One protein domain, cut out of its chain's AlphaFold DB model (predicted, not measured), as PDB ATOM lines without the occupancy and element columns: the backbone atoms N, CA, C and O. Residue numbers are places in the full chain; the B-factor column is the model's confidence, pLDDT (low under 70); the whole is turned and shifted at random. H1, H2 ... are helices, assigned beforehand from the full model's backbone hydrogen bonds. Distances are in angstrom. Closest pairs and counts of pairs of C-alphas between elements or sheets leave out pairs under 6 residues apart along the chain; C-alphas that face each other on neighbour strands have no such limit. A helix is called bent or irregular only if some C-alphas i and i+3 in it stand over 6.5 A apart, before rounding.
ATOM      1  N   GLU A 122      -0.385 -42.989 -55.761       72.19
ATOM      2  CA  GLU A 122      -0.998 -41.661 -55.777       72.19
ATOM      3  C   GLU A 122      -2.430 -41.672 -55.244       72.19
ATOM      4  O   GLU A 122      -2.799 -40.804 -54.453       72.19
ATOM      5  N   ASP A 123      -3.234 -42.664 -55.622       66.69
ATOM      6  CA  ASP A 123      -4.595 -42.807 -55.109       66.69
ATOM      7  C   ASP A 123      -4.587 -43.141 -53.622       66.69
ATOM      8  O   ASP A 123      -5.369 -42.576 -52.863       66.69
ATOM      9  N   SER A 124      -3.661 -43.986 -53.172       65.19
ATOM     10  CA  SER A 124      -3.473 -44.279 -51.748       65.19
ATOM     11  C   SER A 124      -3.125 -43.013 -50.956       65.19
ATOM     12  O   SER A 124      -3.709 -42.750 -49.902       65.19
ATOM     13  N   MET A 125      -2.242 -42.171 -51.500       71.94
ATOM     14  CA  MET A 125      -1.897 -40.874 -50.914       71.94
ATOM     15  C   MET A 125      -3.095 -39.912 -50.887       71.94
ATOM     16  O   MET A 125      -3.334 -39.264 -49.866       71.94
ATOM     17  N   ARG A 126      -3.884 -39.833 -51.966       74.12
ATOM     18  CA  ARG A 126      -5.099 -38.998 -52.028       74.12
ATOM     19  C   ARG A 126      -6.151 -39.457 -51.016       74.12
ATOM     20  O   ARG A 126      -6.740 -38.618 -50.334       74.12
ATOM     21  N   HIS A 127      -6.358 -40.765 -50.868       69.38
ATOM     22  CA  HIS A 127      -7.259 -41.322 -49.855       69.38
ATOM     23  C   HIS A 127      -6.788 -40.985 -48.439       69.38
ATOM     24  O   HIS A 127      -7.590 -40.530 -47.624       69.38
ATOM     25  N   LEU A 128      -5.487 -41.116 -48.164       71.44
ATOM     26  CA  LEU A 128      -4.898 -40.762 -46.873       71.44
ATOM     27  C   LEU A 128      -5.089 -39.270 -46.552       71.44
ATOM     28  O   LEU A 128      -5.549 -38.917 -45.466       71.44
ATOM     29  N   GLN A 129      -4.781 -38.383 -47.502       77.19
ATOM     30  CA  GLN A 129      -4.961 -36.936 -47.346       77.19
ATOM     31  C   GLN A 129      -6.429 -36.572 -47.109       77.19
ATOM     32  O   GLN A 129      -6.737 -35.802 -46.196       77.19
ATOM     33  N   ARG A 130      -7.345 -37.163 -47.884       73.75
ATOM     34  CA  ARG A 130      -8.789 -36.968 -47.719       73.75
ATOM     35  C   ARG A 130      -9.255 -37.426 -46.339       73.75
ATOM     36  O   ARG A 130      -9.985 -36.691 -45.679       73.75
ATOM     37  N   ALA A 131      -8.775 -38.571 -45.865       70.12
ATOM     38  CA  ALA A 131      -9.113 -39.086 -44.545       70.12
ATOM     39  C   ALA A 131      -8.555 -38.200 -43.411       70.12
ATOM     40  O   ALA A 131      -9.248 -37.936 -42.427       70.12
ATOM     41  N   HIS A 132      -7.341 -37.653 -43.560       75.12
ATOM     42  CA  HIS A 132      -6.783 -36.676 -42.616       75.12
ATOM     43  C   HIS A 132      -7.595 -35.382 -42.561       75.12
ATOM     44  O   HIS A 132      -7.876 -34.887 -41.465       75.12
ATOM     45  N   LEU A 133      -7.990 -34.847 -43.718       74.38
ATOM     46  CA  LEU A 133      -8.844 -33.663 -43.801       74.38
ATOM     47  C   LEU A 133     -10.194 -33.921 -43.134       74.38
ATOM     48  O   LEU A 133     -10.622 -33.138 -42.287       74.38
ATOM     49  N   GLN A 134     -10.824 -35.054 -43.433       73.81
ATOM     50  CA  GLN A 134     -12.093 -35.438 -42.818       73.81
ATOM     51  C   GLN A 134     -11.975 -35.600 -41.292       73.81
ATOM     52  O   GLN A 134     -12.822 -35.103 -40.548       73.81
ATOM     53  N   ARG A 135     -10.886 -36.198 -40.789       74.50
ATOM     54  CA  ARG A 135     -10.615 -36.293 -39.343       74.50
ATOM     55  C   ARG A 135     -10.405 -34.922 -38.698       74.50
ATOM     56  O   ARG A 135     -10.888 -34.678 -37.592       74.50
ATOM     57  N   ALA A 136      -9.690 -34.016 -39.365       76.25
ATOM     58  CA  ALA A 136      -9.487 -32.654 -38.879       76.25
ATOM     59  C   ALA A 136     -10.814 -31.882 -38.791       76.25
ATOM     60  O   ALA A 136     -11.064 -31.211 -37.786       76.25
ATOM     61  N   LEU A 137     -11.683 -32.036 -39.796       73.19
ATOM     62  CA  LEU A 137     -13.025 -31.454 -39.819       73.19
ATOM     63  C   LEU A 137     -13.901 -32.006 -38.689       73.19
ATOM     64  O   LEU A 137     -14.476 -31.215 -37.943       73.19
ATOM     65  N   SER A 138     -13.912 -33.325 -38.478       72.19
ATOM     66  CA  SER A 138     -14.614 -33.964 -37.353       72.19
ATOM     67  C   SER A 138     -14.153 -33.417 -35.993       72.19
ATOM     68  O   SER A 138     -14.962 -33.000 -35.162       72.19
ATOM     69  N   ASN A 139     -12.838 -33.304 -35.784       75.12
ATOM     70  CA  ASN A 139     -12.275 -32.754 -34.549       75.12
ATOM     71  C   ASN A 139     -12.607 -31.269 -34.344       75.12
ATOM     72  O   ASN A 139     -12.818 -30.827 -33.209       75.12
ATOM     73  N   SER A 140     -12.617 -30.485 -35.422       76.75
ATOM     74  CA  SER A 140     -13.002 -29.072 -35.387       76.75
ATOM     75  C   SER A 140     -14.482 -28.919 -35.039       76.75
ATOM     76  O   SER A 140     -14.822 -28.199 -34.099       76.75
ATOM     77  N   TRP A 141     -15.348 -29.687 -35.707       73.81
ATOM     78  CA  TRP A 141     -16.781 -29.758 -35.427       73.81
ATOM     79  C   TRP A 141     -17.055 -30.100 -33.961       73.81
ATOM     80  O   TRP A 141     -17.797 -29.394 -33.280       73.81
ATOM     81  N   LEU A 142     -16.366 -31.113 -33.427       69.94
ATOM     82  CA  LEU A 142     -16.477 -31.520 -32.027       69.94
ATOM     83  C   LEU A 142     -16.148 -30.378 -31.054       69.94
ATOM     84  O   LEU A 142     -16.852 -30.156 -30.064       69.94
ATOM     85  N   LYS A 143     -15.062 -29.645 -31.326       77.19
ATOM     86  CA  LYS A 143     -14.636 -28.498 -30.512       77.19
ATOM     87  C   LYS A 143     -15.654 -27.364 -30.572       77.19
ATOM     88  O   LYS A 143     -15.919 -26.753 -29.536       77.19
ATOM     89  N   SER A 144     -16.217 -27.102 -31.746       73.44
ATOM     90  CA  SER A 144     -17.252 -26.085 -31.943       73.44
ATOM     91  C   SER A 144     -18.551 -26.465 -31.237       73.44
ATOM     92  O   SER A 144     -19.103 -25.640 -30.515       73.44
ATOM     93  N   ARG A 145     -18.975 -27.735 -31.299       71.69
ATOM     94  CA  ARG A 145     -20.195 -28.210 -30.628       71.69
ATOM     95  C   ARG A 145     -20.115 -28.113 -29.104       71.69
ATOM     96  O   ARG A 145     -21.064 -27.680 -28.464       71.69
ATOM     97  N   ARG A 146     -18.956 -28.406 -28.498       72.06
ATOM     98  CA  ARG A 146     -18.736 -28.184 -27.046       72.06
ATOM     99  C   ARG A 146     -18.849 -26.714 -26.633       72.06
ATOM    100  O   ARG A 146     -19.071 -26.423 -25.463       72.06
ATOM    101  N   LYS A 147     -18.660 -25.793 -27.580       73.06
ATOM    102  CA  LYS A 147     -18.823 -24.351 -27.384       73.06
ATOM    103  C   LYS A 147     -20.192 -23.847 -27.841       73.06
ATOM    104  O   LYS A 147     -20.485 -22.690 -27.571       73.06
ATOM    105  N   ALA A 148     -21.029 -24.679 -28.468       67.94
ATOM    106  CA  ALA A 148     -22.337 -24.282 -28.986       67.94
ATOM    107  C   ALA A 148     -23.252 -23.731 -27.883       67.94
ATOM    108  O   ALA A 148     -23.920 -22.733 -28.097       67.94
ATOM    109  N   GLU A 162     -34.565 -23.089 -37.018       80.25
ATOM    110  CA  GLU A 162     -34.271 -24.258 -36.175       80.25
ATOM    111  C   GLU A 162     -34.248 -25.556 -36.988       80.25
ATOM    112  O   GLU A 162     -33.366 -26.400 -36.803       80.25
ATOM    113  N   ALA A 163     -35.208 -25.727 -37.903       81.44
ATOM    114  CA  ALA A 163     -35.261 -26.885 -38.786       81.44
ATOM    115  C   ALA A 163     -34.040 -26.936 -39.718       81.44
ATOM    116  O   ALA A 163     -33.448 -28.006 -39.898       81.44
ATOM    117  N   TYR A 164     -33.622 -25.787 -40.256       83.12
ATOM    118  CA  TYR A 164     -32.424 -25.678 -41.081       83.12
ATOM    119  C   TYR A 164     -31.164 -26.052 -40.294       83.12
ATOM    120  O   TYR A 164     -30.418 -26.928 -40.734       83.12
ATOM    121  N   VAL A 165     -30.964 -25.490 -39.098       81.06
ATOM    122  CA  VAL A 165     -29.816 -25.820 -38.233       81.06
ATOM    123  C   VAL A 165     -29.771 -27.319 -37.932       81.06
ATOM    124  O   VAL A 165     -28.736 -27.949 -38.148       81.06
ATOM    125  N   ARG A 166     -30.898 -27.933 -37.546       80.62
ATOM    126  CA  ARG A 166     -30.966 -29.388 -37.305       80.62
ATOM    127  C   ARG A 166     -30.666 -30.207 -38.561       80.62
ATOM    128  O   ARG A 166     -30.058 -31.272 -38.465       80.62
ATOM    129  N   SER A 167     -31.077 -29.733 -39.738       82.31
ATOM    130  CA  SER A 167     -30.786 -30.404 -41.011       82.31
ATOM    131  C   SER A 167     -29.291 -30.381 -41.343       82.31
ATOM    132  O   SER A 167     -28.730 -31.415 -41.709       82.31
ATOM    133  N   VAL A 168     -28.628 -29.240 -41.124       80.56
ATOM    134  CA  VAL A 168     -27.186 -29.067 -41.329       80.56
ATOM    135  C   VAL A 168     -26.397 -29.893 -40.316       80.56
ATOM    136  O   VAL A 168     -25.452 -30.585 -40.690       80.56
ATOM    137  N   GLU A 169     -26.809 -29.902 -39.047       77.50
ATOM    138  CA  GLU A 169     -26.208 -30.754 -38.019       77.50
ATOM    139  C   GLU A 169     -26.337 -32.241 -38.368       77.50
ATOM    140  O   GLU A 169     -25.371 -32.998 -38.230       77.50
ATOM    141  N   LYS A 170     -27.505 -32.672 -38.851       80.19
ATOM    142  CA  LYS A 170     -27.726 -34.056 -39.280       80.19
ATOM    143  C   LYS A 170     -26.842 -34.425 -40.473       80.19
ATOM    144  O   LYS A 170     -26.204 -35.474 -40.435       80.19
ATOM    145  N   ALA A 171     -26.768 -33.568 -41.492       79.69
ATOM    146  CA  ALA A 171     -25.913 -33.783 -42.659       79.69
ATOM    147  C   ALA A 171     -24.431 -33.880 -42.259       79.69
ATOM    148  O   ALA A 171     -23.780 -34.879 -42.551       79.69
ATOM    149  N   ALA A 172     -23.936 -32.920 -41.471       76.44
ATOM    150  CA  ALA A 172     -22.567 -32.943 -40.959       76.44
ATOM    151  C   ALA A 172     -22.288 -34.179 -40.084       76.44
ATOM    152  O   ALA A 172     -21.201 -34.748 -40.132       76.44
ATOM    153  N   GLY A 173     -23.266 -34.620 -39.285       76.81
ATOM    154  CA  GLY A 173     -23.164 -35.841 -38.485       76.81
ATOM    155  C   GLY A 173     -22.983 -37.095 -39.343       76.81
ATOM    156  O   GLY A 173     -22.125 -37.922 -39.032       76.81
ATOM    157  N   ASN A 174     -23.739 -37.202 -40.437       79.50
ATOM    158  CA  ASN A 174     -23.630 -38.304 -41.391       79.50
ATOM    159  C   ASN A 174     -22.278 -38.296 -42.117       79.50
ATOM    160  O   ASN A 174     -21.630 -39.338 -42.190       79.50
ATOM    161  N   ASP A 175     -21.818 -37.129 -42.574       79.06
ATOM    162  CA  ASP A 175     -20.521 -36.985 -43.249       79.06
ATOM    163  C   ASP A 175     -19.358 -37.383 -42.328       79.06
ATOM    164  O   ASP A 175     -18.408 -38.054 -42.738       79.06
ATOM    165  N   ILE A 176     -19.435 -36.991 -41.049       79.06
ATOM    166  CA  ILE A 176     -18.444 -37.375 -40.040       79.06
ATOM    167  C   ILE A 176     -18.484 -38.883 -39.806       79.06
ATOM    168  O   ILE A 176     -17.431 -39.511 -39.758       79.06
ATOM    169  N   TYR A 177     -19.670 -39.472 -39.667       81.50
ATOM    170  CA  TYR A 177     -19.811 -40.912 -39.481       81.50
ATOM    171  C   TYR A 177     -19.225 -41.704 -40.659       81.50
ATOM    172  O   TYR A 177     -18.440 -42.634 -40.463       81.50
ATOM    173  N   GLU A 178     -19.524 -41.287 -41.888       81.56
ATOM    174  CA  GLU A 178     -18.957 -41.881 -43.096       81.56
ATOM    175  C   GLU A 178     -17.428 -41.753 -43.137       81.56
ATOM    176  O   GLU A 178     -16.735 -42.713 -43.480       81.56
ATOM    177  N   ALA A 179     -16.879 -40.609 -42.729       80.19
ATOM    178  CA  ALA A 179     -15.435 -40.437 -42.615       80.19
ATOM    179  C   ALA A 179     -14.802 -41.384 -41.584       80.19
ATOM    180  O   ALA A 179     -13.755 -41.973 -41.856       80.19
ATOM    181  N   VAL A 180     -15.427 -41.548 -40.414       80.75
ATOM    182  CA  VAL A 180     -14.974 -42.475 -39.360       80.75
ATOM    183  C   VAL A 180     -14.955 -43.907 -39.881       80.75
ATOM    184  O   VAL A 180     -13.950 -44.603 -39.726       80.75
ATOM    185  N   ARG A 181     -16.030 -44.317 -40.560       83.25
ATOM    186  CA  ARG A 181     -16.126 -45.617 -41.226       83.25
ATOM    187  C   ARG A 181     -14.999 -45.800 -42.234       83.25
ATOM    188  O   ARG A 181     -14.235 -46.751 -42.120       83.25
ATOM    189  N   ASN A 182     -14.845 -44.877 -43.177       82.88
ATOM    190  CA  ASN A 182     -13.853 -45.003 -44.246       82.88
ATOM    191  C   ASN A 182     -12.415 -45.048 -43.707       82.88
ATOM    192  O   ASN A 182     -11.564 -45.728 -44.276       82.88
ATOM    193  N   LEU A 183     -12.142 -44.352 -42.600       82.56
ATOM    194  CA  LEU A 183     -10.819 -44.320 -41.983       82.56
ATOM    195  C   LEU A 183     -10.489 -45.608 -41.213       82.56
ATOM    196  O   LEU A 183      -9.352 -46.076 -41.271       82.56
ATOM    197  N   HIS A 184     -11.452 -46.166 -40.475       84.19
ATOM    198  CA  HIS A 184     -11.174 -47.206 -39.479       84.19
ATOM    199  C   HIS A 184     -11.678 -48.601 -39.845       84.19
ATOM    200  O   HIS A 184     -11.161 -49.575 -39.302       84.19
ATOM    201  N   PHE A 185     -12.628 -48.732 -40.774       85.94
ATOM    202  CA  PHE A 185     -13.256 -50.017 -41.092       85.94
ATOM    203  C   PHE A 185     -12.233 -51.081 -41.515       85.94
ATOM    204  O   PHE A 185     -12.131 -52.125 -40.878       85.94
ATOM    205  N   ASN A 186     -11.388 -50.788 -42.507       84.25
ATOM    206  CA  ASN A 186     -10.373 -51.742 -42.980       84.25
ATOM    207  C   ASN A 186      -9.339 -52.098 -41.898       84.25
ATOM    208  O   ASN A 186      -8.841 -53.224 -41.842       84.25
ATOM    209  N   GLN A 187      -9.021 -51.144 -41.020       84.50
ATOM    210  CA  GLN A 187      -8.098 -51.365 -39.908       84.50
ATOM    211  C   GLN A 187      -8.703 -52.320 -38.868       84.50
ATOM    212  O   GLN A 187      -8.011 -53.219 -38.390       84.50
ATOM    213  N   LEU A 188      -9.993 -52.163 -38.558       87.62
ATOM    214  CA  LEU A 188     -10.729 -53.055 -37.662       87.62
ATOM    215  C   LEU A 188     -10.894 -54.455 -38.265       87.62
ATOM    216  O   LEU A 188     -10.657 -55.425 -37.557       87.62
ATOM    217  N   VAL A 189     -11.188 -54.576 -39.566       88.56
ATOM    218  CA  VAL A 189     -11.242 -55.876 -40.272       88.56
ATOM    219  C   VAL A 189      -9.900 -56.609 -40.178       88.56
ATOM    220  O   VAL A 189      -9.848 -57.803 -39.889       88.56
ATOM    221  N   THR A 190      -8.794 -55.888 -40.377       87.94
ATOM    222  CA  THR A 190      -7.449 -56.472 -40.265       87.94
ATOM    223  C   THR A 190      -7.168 -56.946 -38.838       87.94
ATOM    224  O   THR A 190      -6.613 -58.027 -38.643       87.94
ATOM    225  N   TYR A 191      -7.565 -56.160 -37.832       88.94
ATOM    226  CA  TYR A 191      -7.376 -56.535 -36.433       88.94
ATOM    227  C   TYR A 191      -8.253 -57.728 -36.028       88.94
ATOM    228  O   TYR A 191      -7.765 -58.652 -35.385       88.94
ATOM    229  N   GLU A 192      -9.505 -57.772 -36.479       92.38
ATOM    230  CA  GLU A 192     -10.411 -58.904 -36.267       92.38
ATOM    231  C   GLU A 192      -9.807 -60.215 -36.795       92.38
ATOM    232  O   GLU A 192      -9.805 -61.235 -36.103       92.38
ATOM    233  N   ALA A 193      -9.237 -60.192 -38.006       88.88
ATOM    234  CA  ALA A 193      -8.562 -61.352 -38.582       88.88
ATOM    235  C   ALA A 193      -7.349 -61.793 -37.741       88.88
ATOM    236  O   ALA A 193      -7.159 -62.987 -37.514       88.88
ATOM    237  N   GLN A 194      -6.557 -60.842 -37.236       85.19
ATOM    238  CA  GLN A 194      -5.422 -61.126 -36.349       85.19
ATOM    239  C   GLN A 194      -5.865 -61.752 -35.020       85.19
ATOM    240  O   GLN A 194      -5.266 -62.734 -34.586       85.19
ATOM    241  N   LEU A 195      -6.934 -61.236 -34.407       87.19
ATOM    242  CA  LEU A 195      -7.502 -61.780 -33.171       87.19
ATOM    243  C   LEU A 195      -8.042 -63.195 -33.379       87.19
ATOM    244  O   LEU A 195      -7.755 -64.077 -32.573       87.19
ATOM    245  N   ARG A 196      -8.740 -63.454 -34.495       89.50
ATOM    246  CA  ARG A 196      -9.159 -64.816 -34.860       89.50
ATOM    247  C   ARG A 196      -7.956 -65.745 -34.968       89.50
ATOM    248  O   ARG A 196      -7.972 -66.803 -34.350       89.50
ATOM    249  N   LEU A 197      -6.917 -65.365 -35.712       85.69
ATOM    250  CA  LEU A 197      -5.711 -66.189 -35.863       85.69
ATOM    251  C   LEU A 197      -5.027 -66.467 -34.518       85.69
ATOM    252  O   LEU A 197      -4.610 -67.595 -34.270       85.69
ATOM    253  N   SER A 198      -4.941 -65.459 -33.649       82.94
ATOM    254  CA  SER A 198      -4.383 -65.598 -32.302       82.94
ATOM    255  C   SER A 198      -5.196 -66.573 -31.449       82.94
ATOM    256  O   SER A 198      -4.620 -67.493 -30.879       82.94
ATOM    257  N   LEU A 199      -6.526 -66.455 -31.462       85.31
ATOM    258  CA  LEU A 199      -7.433 -67.320 -30.704       85.31
ATOM    259  C   LEU A 199      -7.412 -68.781 -31.188       85.31
ATOM    260  O   LEU A 199      -7.569 -69.695 -30.383       85.31
ATOM    261  N   HIS A 200      -7.184 -69.010 -32.488       83.75
ATOM    262  CA  HIS A 200      -6.976 -70.358 -33.038       83.75
ATOM    263  C   HIS A 200      -5.623 -70.956 -32.633       83.75
ATOM    264  O   HIS A 200      -5.514 -72.174 -32.510       83.75
ATOM    265  N   ALA A 201      -4.590 -70.125 -32.465       78.69
ATOM    266  CA  ALA A 201      -3.270 -70.577 -32.034       78.69
ATOM    267  C   ALA A 201      -3.233 -70.867 -30.525       78.69
ATOM    268  O   ALA A 201      -2.654 -71.868 -30.108       78.69
ATOM    269  N   GLU A 202      -3.863 -70.015 -29.714       76.00
ATOM    270  CA  GLU A 202      -3.968 -70.185 -28.269       76.00
ATOM    271  C   GLU A 202      -5.248 -69.525 -27.742       76.00
ATOM    272  O   GLU A 202      -5.491 -68.336 -27.956       76.00
ATOM    273  N   HIS A 203      -6.072 -70.287 -27.023       73.75
ATOM    274  CA  HIS A 203      -7.317 -69.753 -26.483       73.75
ATOM    275  C   HIS A 203      -7.041 -68.877 -25.257       73.75
ATOM    276  O   HIS A 203      -6.639 -69.375 -24.205       73.75
ATOM    277  N   ARG A 204      -7.298 -67.571 -25.378       80.00
ATOM    278  CA  ARG A 204      -7.140 -66.603 -24.288       80.00
ATOM    279  C   ARG A 204      -8.382 -65.731 -24.155       80.00
ATOM    280  O   ARG A 204      -8.807 -65.096 -25.117       80.00
ATOM    281  N   ASP A 205      -8.919 -65.653 -22.943       82.62
ATOM    282  CA  ASP A 205     -10.194 -64.972 -22.671       82.62
ATOM    283  C   ASP A 205     -10.162 -63.476 -23.006       82.62
ATOM    284  O   ASP A 205     -11.150 -62.911 -23.466       82.62
ATOM    285  N   TRP A 206      -9.007 -62.831 -22.838       81.56
ATOM    286  CA  TRP A 206      -8.837 -61.425 -23.193       81.56
ATOM    287  C   TRP A 206      -8.808 -61.203 -24.718       81.56
ATOM    288  O   TRP A 206      -9.348 -60.207 -25.185       81.56
ATOM    289  N   VAL A 207      -8.290 -62.156 -25.507       84.75
ATOM    290  CA  VAL A 207      -8.357 -62.122 -26.985       84.75
ATOM    291  C   VAL A 207      -9.800 -62.326 -27.453       84.75
ATOM    292  O   VAL A 207     -10.244 -61.672 -28.393       84.75
ATOM    293  N   ALA A 208     -10.551 -63.206 -26.782       85.50
ATOM    294  CA  ALA A 208     -11.972 -63.414 -27.057       85.50
ATOM    295  C   ALA A 208     -12.802 -62.156 -26.748       85.50
ATOM    296  O   ALA A 208     -13.681 -61.786 -27.529       85.50
ATOM    297  N   TYR A 209     -12.488 -61.469 -25.645       88.12
ATOM    298  CA  TYR A 209     -13.090 -60.184 -25.300       88.12
ATOM    299  C   TYR A 209     -12.784 -59.117 -26.358       88.12
ATOM    300  O   TYR A 209     -13.717 -58.528 -26.905       88.12
ATOM    301  N   ASP A 210     -11.515 -58.923 -26.720       87.00
ATOM    302  CA  ASP A 210     -11.128 -57.948 -27.747       87.00
ATOM    303  C   ASP A 210     -11.796 -58.253 -29.096       87.00
ATOM    304  O   ASP A 210     -12.259 -57.341 -29.786       87.00
ATOM    305  N   LEU A 211     -11.924 -59.536 -29.455       88.75
ATOM    306  CA  LEU A 211     -12.620 -59.962 -30.669       88.75
ATOM    307  C   LEU A 211     -14.100 -59.567 -30.643       88.75
ATOM    308  O   LEU A 211     -14.594 -59.055 -31.647       88.75
ATOM    309  N   SER A 212     -14.787 -59.748 -29.510       89.12
ATOM    310  CA  SER A 212     -16.188 -59.329 -29.359       89.12
ATOM    311  C   SER A 212     -16.355 -57.814 -29.513       89.12
ATOM    312  O   SER A 212     -17.213 -57.358 -30.266       89.12
ATOM    313  N   VAL A 213     -15.453 -57.026 -28.915       88.88
ATOM    314  CA  VAL A 213     -15.471 -55.559 -29.020       88.88
ATOM    315  C   VAL A 213     -15.238 -55.107 -30.465       88.88
ATOM    316  O   VAL A 213     -15.931 -54.219 -30.961       88.88
ATOM    317  N   VAL A 214     -14.278 -55.711 -31.171       89.25
ATOM    318  CA  VAL A 214     -14.006 -55.385 -32.581       89.25
ATOM    319  C   VAL A 214     -15.190 -55.766 -33.475       89.25
ATOM    320  O   VAL A 214     -15.523 -55.007 -34.386       89.25
ATOM    321  N   GLN A 215     -15.854 -56.891 -33.208       89.19
ATOM    322  CA  GLN A 215     -17.050 -57.319 -33.938       89.19
ATOM    323  C   GLN A 215     -18.226 -56.361 -33.746       89.19
ATOM    324  O   GLN A 215     -18.862 -55.989 -34.732       89.19
ATOM    325  N   ASP A 216     -18.461 -55.887 -32.522       87.50
ATOM    326  CA  ASP A 216     -19.496 -54.889 -32.229       87.50
ATOM    327  C   ASP A 216     -19.225 -53.560 -32.954       87.50
ATOM    328  O   ASP A 216     -20.127 -52.949 -33.539       87.50
ATOM    329  N   LEU A 217     -17.961 -53.125 -32.990       88.31
ATOM    330  CA  LEU A 217     -17.549 -51.927 -33.727       88.31
ATOM    331  C   LEU A 217     -17.722 -52.095 -35.242       88.31
ATOM    332  O   LEU A 217     -18.197 -51.175 -35.912       88.31
ATOM    333  N   LEU A 218     -17.369 -53.258 -35.793       88.00
ATOM    334  CA  LEU A 218     -17.564 -53.566 -37.212       88.00
ATOM    335  C   LEU A 218     -19.048 -53.639 -37.581       88.00
ATOM    336  O   LEU A 218     -19.426 -53.121 -38.630       88.00
ATOM    337  N   ALA A 219     -19.885 -54.226 -36.722       84.88
ATOM    338  CA  ALA A 219     -21.334 -54.278 -36.904       84.88
ATOM    339  C   ALA A 219     -21.954 -52.875 -36.898       84.88
ATOM    340  O   ALA A 219     -22.803 -52.571 -37.742       84.88
ATOM    341  N   THR A 220     -21.470 -52.010 -36.001       82.75
ATOM    342  CA  THR A 220     -21.873 -50.601 -35.932       82.75
ATOM    343  C   THR A 220     -21.497 -49.875 -37.221       82.75
ATOM    344  O   THR A 220     -22.357 -49.255 -37.830       82.75
ATOM    345  N   LEU A 221     -20.256 -50.019 -37.702       81.94
ATOM    346  CA  LEU A 221     -19.743 -49.352 -38.911       81.94
ATOM    347  C   LEU A 221     -20.241 -49.943 -40.244       81.94
ATOM    348  O   LEU A 221     -19.920 -49.402 -41.309       81.94
ATOM    349  N   ASN A 222     -20.977 -51.056 -40.214       77.56
ATOM    350  CA  ASN A 222     -21.322 -51.820 -41.407       77.56
ATOM    351  C   ASN A 222     -22.266 -51.018 -42.332       77.56
ATOM    352  O   ASN A 222     -23.318 -50.562 -41.884       77.56
ATOM    353  N   PRO A 223     -21.942 -50.848 -43.631       60.47
ATOM    354  CA  PRO A 223     -22.760 -50.081 -44.579       60.47
ATOM    355  C   PRO A 223     -24.168 -50.643 -44.828       60.47
ATOM    356  O   PRO A 223     -25.007 -49.929 -45.370       60.47
ATOM    357  N   ILE A 224     -24.414 -51.909 -44.477       61.56
ATOM    358  CA  ILE A 224     -25.698 -52.599 -44.687       61.56
ATOM    359  C   ILE A 224     -26.651 -52.370 -43.502       61.56
ATOM    360  O   ILE A 224     -27.872 -52.431 -43.660       61.56
ATOM    361  N   SER A 225     -26.107 -52.060 -42.324       55.31
ATOM    362  CA  SER A 225     -26.890 -51.645 -41.166       55.31
ATOM    363  C   SER A 225     -27.568 -50.320 -41.511       55.31
ATOM    364  O   SER A 225     -26.900 -49.326 -41.795       55.31
ATOM    365  N   THR A 226     -28.904 -50.299 -41.545       47.25
ATOM    366  CA  THR A 226     -29.635 -49.040 -41.753       47.25
ATOM    367  C   THR A 226     -29.164 -48.019 -40.716       47.25
ATOM    368  O   THR A 226     -28.989 -48.397 -39.556       47.25
ATOM    369  N   PRO A 227     -28.949 -46.741 -41.087       50.44
ATOM    370  CA  PRO A 227     -28.585 -45.700 -40.137       50.44
ATOM    371  C   PRO A 227     -29.810 -45.404 -39.264       50.44
ATOM    372  O   PRO A 227     -30.533 -44.428 -39.463       50.44
ATOM    373  N   GLN A 228     -30.101 -46.298 -38.322       46.81
ATOM    374  CA  GLN A 228     -31.107 -46.103 -37.298       46.81
ATOM    375  C   GLN A 228     -30.590 -45.008 -36.383       46.81
ATOM    376  O   GLN A 228     -29.748 -45.270 -35.538       46.81
ATOM    377  N   HIS A 229     -31.075 -43.781 -36.588       45.41
ATOM    378  CA  HIS A 229     -31.033 -42.696 -35.608       45.41
ATOM    379  C   HIS A 229     -29.766 -42.671 -34.732       45.41
ATOM    380  O   HIS A 229     -29.870 -42.597 -33.509       45.41
ATOM    381  N   HIS A 230     -28.569 -42.725 -35.330       52.12
ATOM    382  CA  HIS A 230     -27.356 -42.485 -34.562       52.12
ATOM    383  C   HIS A 230     -27.387 -41.021 -34.157       52.12
ATOM    384  O   HIS A 230     -27.087 -40.109 -34.932       52.12
ATOM    385  N   ASN A 231     -27.848 -40.793 -32.929       53.03
ATOM    386  CA  ASN A 231     -27.772 -39.501 -32.291       53.03
ATOM    387  C   ASN A 231     -26.328 -39.034 -32.420       53.03
ATOM    388  O   ASN A 231     -25.386 -39.783 -32.205       53.03
ATOM    389  N   GLN A 232     -26.132 -37.769 -32.746       53.56
ATOM    390  CA  GLN A 232     -24.820 -37.163 -32.968       53.56
ATOM    391  C   GLN A 232     -23.857 -37.288 -31.751       53.56
ATOM    392  O   GLN A 232     -22.683 -36.913 -31.829       53.56
ATOM    393  N   HIS A 233     -24.353 -37.752 -30.598       53.59
ATOM    394  CA  HIS A 233     -23.595 -38.153 -29.407       53.59
ATOM    395  C   HIS A 233     -22.887 -39.514 -29.550       53.59
ATOM    396  O   HIS A 233     -21.830 -39.712 -28.957       53.59
ATOM    397  N   ASP A 234     -23.428 -40.398 -30.379       71.38
ATOM    398  CA  ASP A 234     -22.993 -41.776 -30.599       71.38
ATOM    399  C   ASP A 234     -21.690 -41.836 -31.413       71.38
ATOM    400  O   ASP A 234     -20.736 -42.513 -31.048       71.38
ATOM    401  N   VAL A 235     -21.556 -40.978 -32.433       74.25
ATOM    402  CA  VAL A 235     -20.358 -40.927 -33.299       74.25
ATOM    403  C   VAL A 235     -19.086 -40.549 -32.527       74.25
ATOM    404  O   VAL A 235     -17.999 -41.043 -32.822       74.25
ATOM    405  N   GLN A 236     -19.200 -39.686 -31.510       73.50
ATOM    406  CA  GLN A 236     -18.059 -39.340 -30.655       73.50
ATOM    407  C   GLN A 236     -17.664 -40.518 -29.757       73.50
ATOM    408  O   GLN A 236     -16.473 -40.776 -29.586       73.50
ATOM    409  N   ALA A 237     -18.645 -41.198 -29.161       79.50
ATOM    410  CA  ALA A 237     -18.393 -42.363 -28.320       79.50
ATOM    411  C   ALA A 237     -17.737 -43.482 -29.138       79.50
ATOM    412  O   ALA A 237     -16.703 -44.003 -28.722       79.50
ATOM    413  N   LEU A 238     -18.257 -43.735 -30.339       83.12
ATOM    414  CA  LEU A 238     -17.709 -44.667 -31.318       83.12
ATOM    415  C   LEU A 238     -16.250 -44.340 -31.661       83.12
ATOM    416  O   LEU A 238     -15.381 -45.200 -31.559       83.12
ATOM    417  N   LEU A 239     -15.943 -43.080 -31.982       82.50
ATOM    418  CA  LEU A 239     -14.568 -42.631 -32.224       82.50
ATOM    419  C   LEU A 239     -13.639 -42.898 -31.035       82.50
ATOM    420  O   LEU A 239     -12.530 -43.399 -31.214       82.50
ATOM    421  N   CYS A 240     -14.076 -42.579 -29.816       82.69
ATOM    422  CA  CYS A 240     -13.283 -42.826 -28.614       82.69
ATOM    423  C   CYS A 240     -13.072 -44.324 -28.354       82.69
ATOM    424  O   CYS A 240     -11.980 -44.710 -27.936       82.69
ATOM    425  N   GLN A 241     -14.083 -45.156 -28.606       85.06
ATOM    426  CA  GLN A 241     -13.984 -46.612 -28.495       85.06
ATOM    427  C   GLN A 241     -13.000 -47.172 -29.524       85.06
ATOM    428  O   GLN A 241     -12.091 -47.903 -29.146       85.06
ATOM    429  N   ILE A 242     -13.091 -46.748 -30.786       87.25
ATOM    430  CA  ILE A 242     -12.158 -47.146 -31.850       87.25
ATOM    431  C   ILE A 242     -10.716 -46.735 -31.500       87.25
ATOM    432  O   ILE A 242      -9.791 -47.538 -31.611       87.25
ATOM    433  N   GLU A 243     -10.499 -45.504 -31.026       86.06
ATOM    434  CA  GLU A 243      -9.165 -45.052 -30.603       86.06
ATOM    435  C   GLU A 243      -8.629 -45.823 -29.390       86.06
ATOM    436  O   GLU A 243      -7.416 -46.007 -29.271       86.06
ATOM    437  N   LYS A 244      -9.506 -46.250 -28.475       87.81
ATOM    438  CA  LYS A 244      -9.135 -47.092 -27.335       87.81
ATOM    439  C   LYS A 244      -8.698 -48.478 -27.817       87.81
ATOM    440  O   LYS A 244      -7.587 -48.888 -27.490       87.81
ATOM    441  N   VAL A 245      -9.495 -49.106 -28.679       88.94
ATOM    442  CA  VAL A 245      -9.197 -50.413 -29.281       88.94
ATOM    443  C   VAL A 245      -7.872 -50.388 -30.035       88.94
ATOM    444  O   VAL A 245      -7.067 -51.293 -29.873       88.94
ATOM    445  N   PHE A 246      -7.558 -49.333 -30.793       84.69
ATOM    446  CA  PHE A 246      -6.257 -49.265 -31.473       84.69
ATOM    447  C   PHE A 246      -5.062 -49.059 -30.535       84.69
ATOM    448  O   PHE A 246      -3.950 -49.468 -30.869       84.69
ATOM    449  N   LYS A 247      -5.256 -48.453 -29.358       85.12
ATOM    450  CA  LYS A 247      -4.200 -48.395 -28.332       85.12
ATOM    451  C   LYS A 247      -3.981 -49.763 -27.695       85.12
ATOM    452  O   LYS A 247      -2.835 -50.148 -27.488       85.12
ATOM    453  N   GLU A 248      -5.063 -50.482 -27.417       83.69
ATOM    454  CA  GLU A 248      -5.024 -51.848 -26.885       83.69
ATOM    455  C   GLU A 248      -4.421 -52.814 -27.916       83.69
ATOM    456  O   GLU A 248      -3.517 -53.572 -27.575       83.69
ATOM    457  N   LYS A 249      -4.752 -52.661 -29.205       83.88
ATOM    458  CA  LYS A 249      -4.102 -53.369 -30.316       83.88
ATOM    459  C   LYS A 249      -2.584 -53.181 -30.325       83.88
ATOM    460  O   LYS A 249      -1.856 -54.137 -30.546       83.88
ATOM    461  N   ALA A 250      -2.080 -51.968 -30.102       77.56
ATOM    462  CA  ALA A 250      -0.633 -51.737 -30.095       77.56
ATOM    463  C   ALA A 250       0.070 -52.495 -28.952       77.56
ATOM    464  O   ALA A 250       1.201 -52.955 -29.115       77.56
ATOM    465  N   LEU A 251      -0.604 -52.647 -27.805       77.12
ATOM    466  CA  LEU A 251      -0.129 -53.484 -26.701       77.12
ATOM    467  C   LEU A 251      -0.211 -54.972 -27.061       77.12
ATOM    468  O   LEU A 251       0.753 -55.695 -26.815       77.12
ATOM    469  N   PHE A 252      -1.310 -55.400 -27.691       81.38
ATOM    470  CA  PHE A 252      -1.469 -56.751 -28.228       81.38
ATOM    471  C   PHE A 252      -0.336 -57.111 -29.187       81.38
ATOM    472  O   PHE A 252       0.352 -58.096 -28.952       81.38
ATOM    473  N   ASP A 253      -0.093 -56.298 -30.217       78.88
ATOM    474  CA  ASP A 253       0.943 -56.539 -31.225       78.88
ATOM    475  C   ASP A 253       2.325 -56.683 -30.566       78.88
ATOM    476  O   ASP A 253       3.089 -57.583 -30.904       78.88
ATOM    477  N   TYR A 254       2.631 -55.835 -29.577       77.44
ATOM    478  CA  TYR A 254       3.878 -55.921 -28.819       77.44
ATOM    479  C   TYR A 254       3.986 -57.220 -28.009       77.44
ATOM    480  O   TYR A 254       5.010 -57.900 -28.065       77.44
ATOM    481  N   MET A 255       2.945 -57.577 -27.252       77.00
ATOM    482  CA  MET A 255       2.934 -58.799 -26.439       77.00
ATOM    483  C   MET A 255       2.991 -60.057 -27.308       77.00
ATOM    484  O   MET A 255       3.745 -60.981 -27.006       77.00
ATOM    485  N   TRP A 256       2.237 -60.061 -28.403       75.75
ATOM    486  CA  TRP A 256       2.183 -61.144 -29.372       75.75
ATOM    487  C   TRP A 256       3.533 -61.354 -30.062       75.75
ATOM    488  O   TRP A 256       4.006 -62.486 -30.174       75.75
ATOM    489  N   GLU A 257       4.208 -60.274 -30.459       79.69
ATOM    490  CA  GLU A 257       5.547 -60.355 -31.041       79.69
ATOM    491  C   GLU A 257       6.575 -60.853 -30.014       79.69
ATOM    492  O   GLU A 257       7.379 -61.733 -30.314       79.69
ATOM    493  N   MET A 258       6.503 -60.380 -28.763       76.69
ATOM    494  CA  MET A 258       7.362 -60.868 -27.677       76.69
ATOM    495  C   MET A 258       7.181 -62.368 -27.409       76.69
ATOM    496  O   MET A 258       8.153 -63.061 -27.102       76.69
ATOM    497  N   GLU A 259       5.964 -62.895 -27.515       72.56
ATOM    498  CA  GLU A 259       5.689 -64.329 -27.379       72.56
ATOM    499  C   GLU A 259       6.207 -65.140 -28.565       72.56
ATOM    500  O   GLU A 259       6.848 -66.177 -28.364       72.56
ATOM    501  N   ARG A 260       6.029 -64.639 -29.791       71.00
ATOM    502  CA  ARG A 260       6.637 -65.240 -30.985       71.00
ATOM    503  C   ARG A 260       8.156 -65.281 -30.884       71.00
ATOM    504  O   ARG A 260       8.755 -66.313 -31.175       71.00
ATOM    505  N   CYS A 261       8.788 -64.214 -30.397       69.69
ATOM    506  CA  CYS A 261      10.231 -64.193 -30.173       69.69
ATOM    507  C   CYS A 261      10.674 -65.191 -29.090       69.69
ATOM    508  O   CYS A 261      11.715 -65.823 -29.251       69.69
ATOM    509  N   LYS A 262       9.901 -65.387 -28.010       64.69
ATOM    510  CA  LYS A 262      10.220 -66.390 -26.969       64.69
ATOM    511  C   LYS A 262      10.230 -67.816 -27.521       64.69
ATOM    512  O   LYS A 262      11.125 -68.582 -27.176       64.69
ATOM    513  N   SER A 263       9.298 -68.140 -28.418       54.31
ATOM    514  CA  SER A 263       9.219 -69.442 -29.096       54.31
ATOM    515  C   SER A 263      10.481 -69.783 -29.909       54.31
ATOM    516  O   SER A 263      10.842 -70.958 -30.006       54.31
TER     517      SER A 263
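AT A GLANCE: This is residues 122 to 148 and 162 to 263 of the 278 residues of the protein "KIX_2 domain-containing protein" of Aphanomyces astaci (UniProt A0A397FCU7). A long, bent helix, H2, runs through most of a loose, elongated model: its second arm, H2b, makes a three-helix up-and-down bundle with H3 and H4, and its first arm, H2a, reaches on past the bundle. H1 crosses H2a as an X, away from H2b and H3, while residues 162 to 168 of H2a and 257 to 263 of H4 stick out at opposite ends of the long axis. The printed part has 129 residues, with four named helices in the order H1, H2, H3, H4 and no named strand, and its class is all helix. The radius of gyration of the C-alphas is 17.4 A, and the spans are 62 by 34 by 29 A.

IN THESE COORDINATES: H2, residues 162 to 201, was assigned as one helix by its hydrogen bonds but is bent: C-alphas 183 and 186 are 7.5 A apart. H2a, residues 162 to 183, is 31.4 A long and begins at C-alpha 162 (-34.271, -24.258, -36.175). H2b, residues 186 to 201, is 22.9 A long. H3 holds residues 205 to 221 and is 24.5 A long. H4, residues 234 to 263, is 42.5 A long and ends at C-alpha 263 (9.219, -69.442, -29.096). H1, residues 122 to 148, is 38.4 A long and begins at C-alpha 122 (-0.998, -41.661, -55.777).

HOW THE PARTS SIT: H2, its arms taken together, is the hub, touching three helices. The arms stand at a steep tilt of 46 degrees. H2b and H3 touch as a helical hairpin, opposite ways at a shallow tilt of 27 degrees, with C-alphas 195 and 211 closest at 6.0 A. H3 and H4, also a helical hairpin, touch through residues 210 to 217 and 238 to 245 alone; their closest C-alphas, 217 and 242, are 7.4 A apart, and the tilt of 37 degrees is only just steep. H2b and H4 are close but not clearly touching, with C-alphas 191 and 249 closest at 7.6 A. H2a touches H4 the same way at a shallow tilt of 11 degrees, with C-alphas 177 and 235 closest at 6.2 A. H1 touches H2a, opposite ways at a steep tilt of 40 degrees, with C-alphas 138 and 176 closest at 5.8 A. H1 is apart from H2b and H3, and only just apart from H4, at 8.1 A. Every O i to N i+4 pair is within hydrogen-bond range in H2a, H2b, H3 and H4, and 22 of 23 are in H1.

THE WHOLE: The C-alphas farthest apart, those of Glu 162 and Ser 263, are 63.1 A apart. Residues 149 to 161 are not printed, and C-alphas 148 and 162 are 13.9 A apart across this cut. The link from H2 to H3 is tight, and that from H3 to H4, residues 222 to 233, is long. The mean pLDDT of the printed part is 77.5; 19 residues are under 70, among them 223 to 233 and 261 to 263.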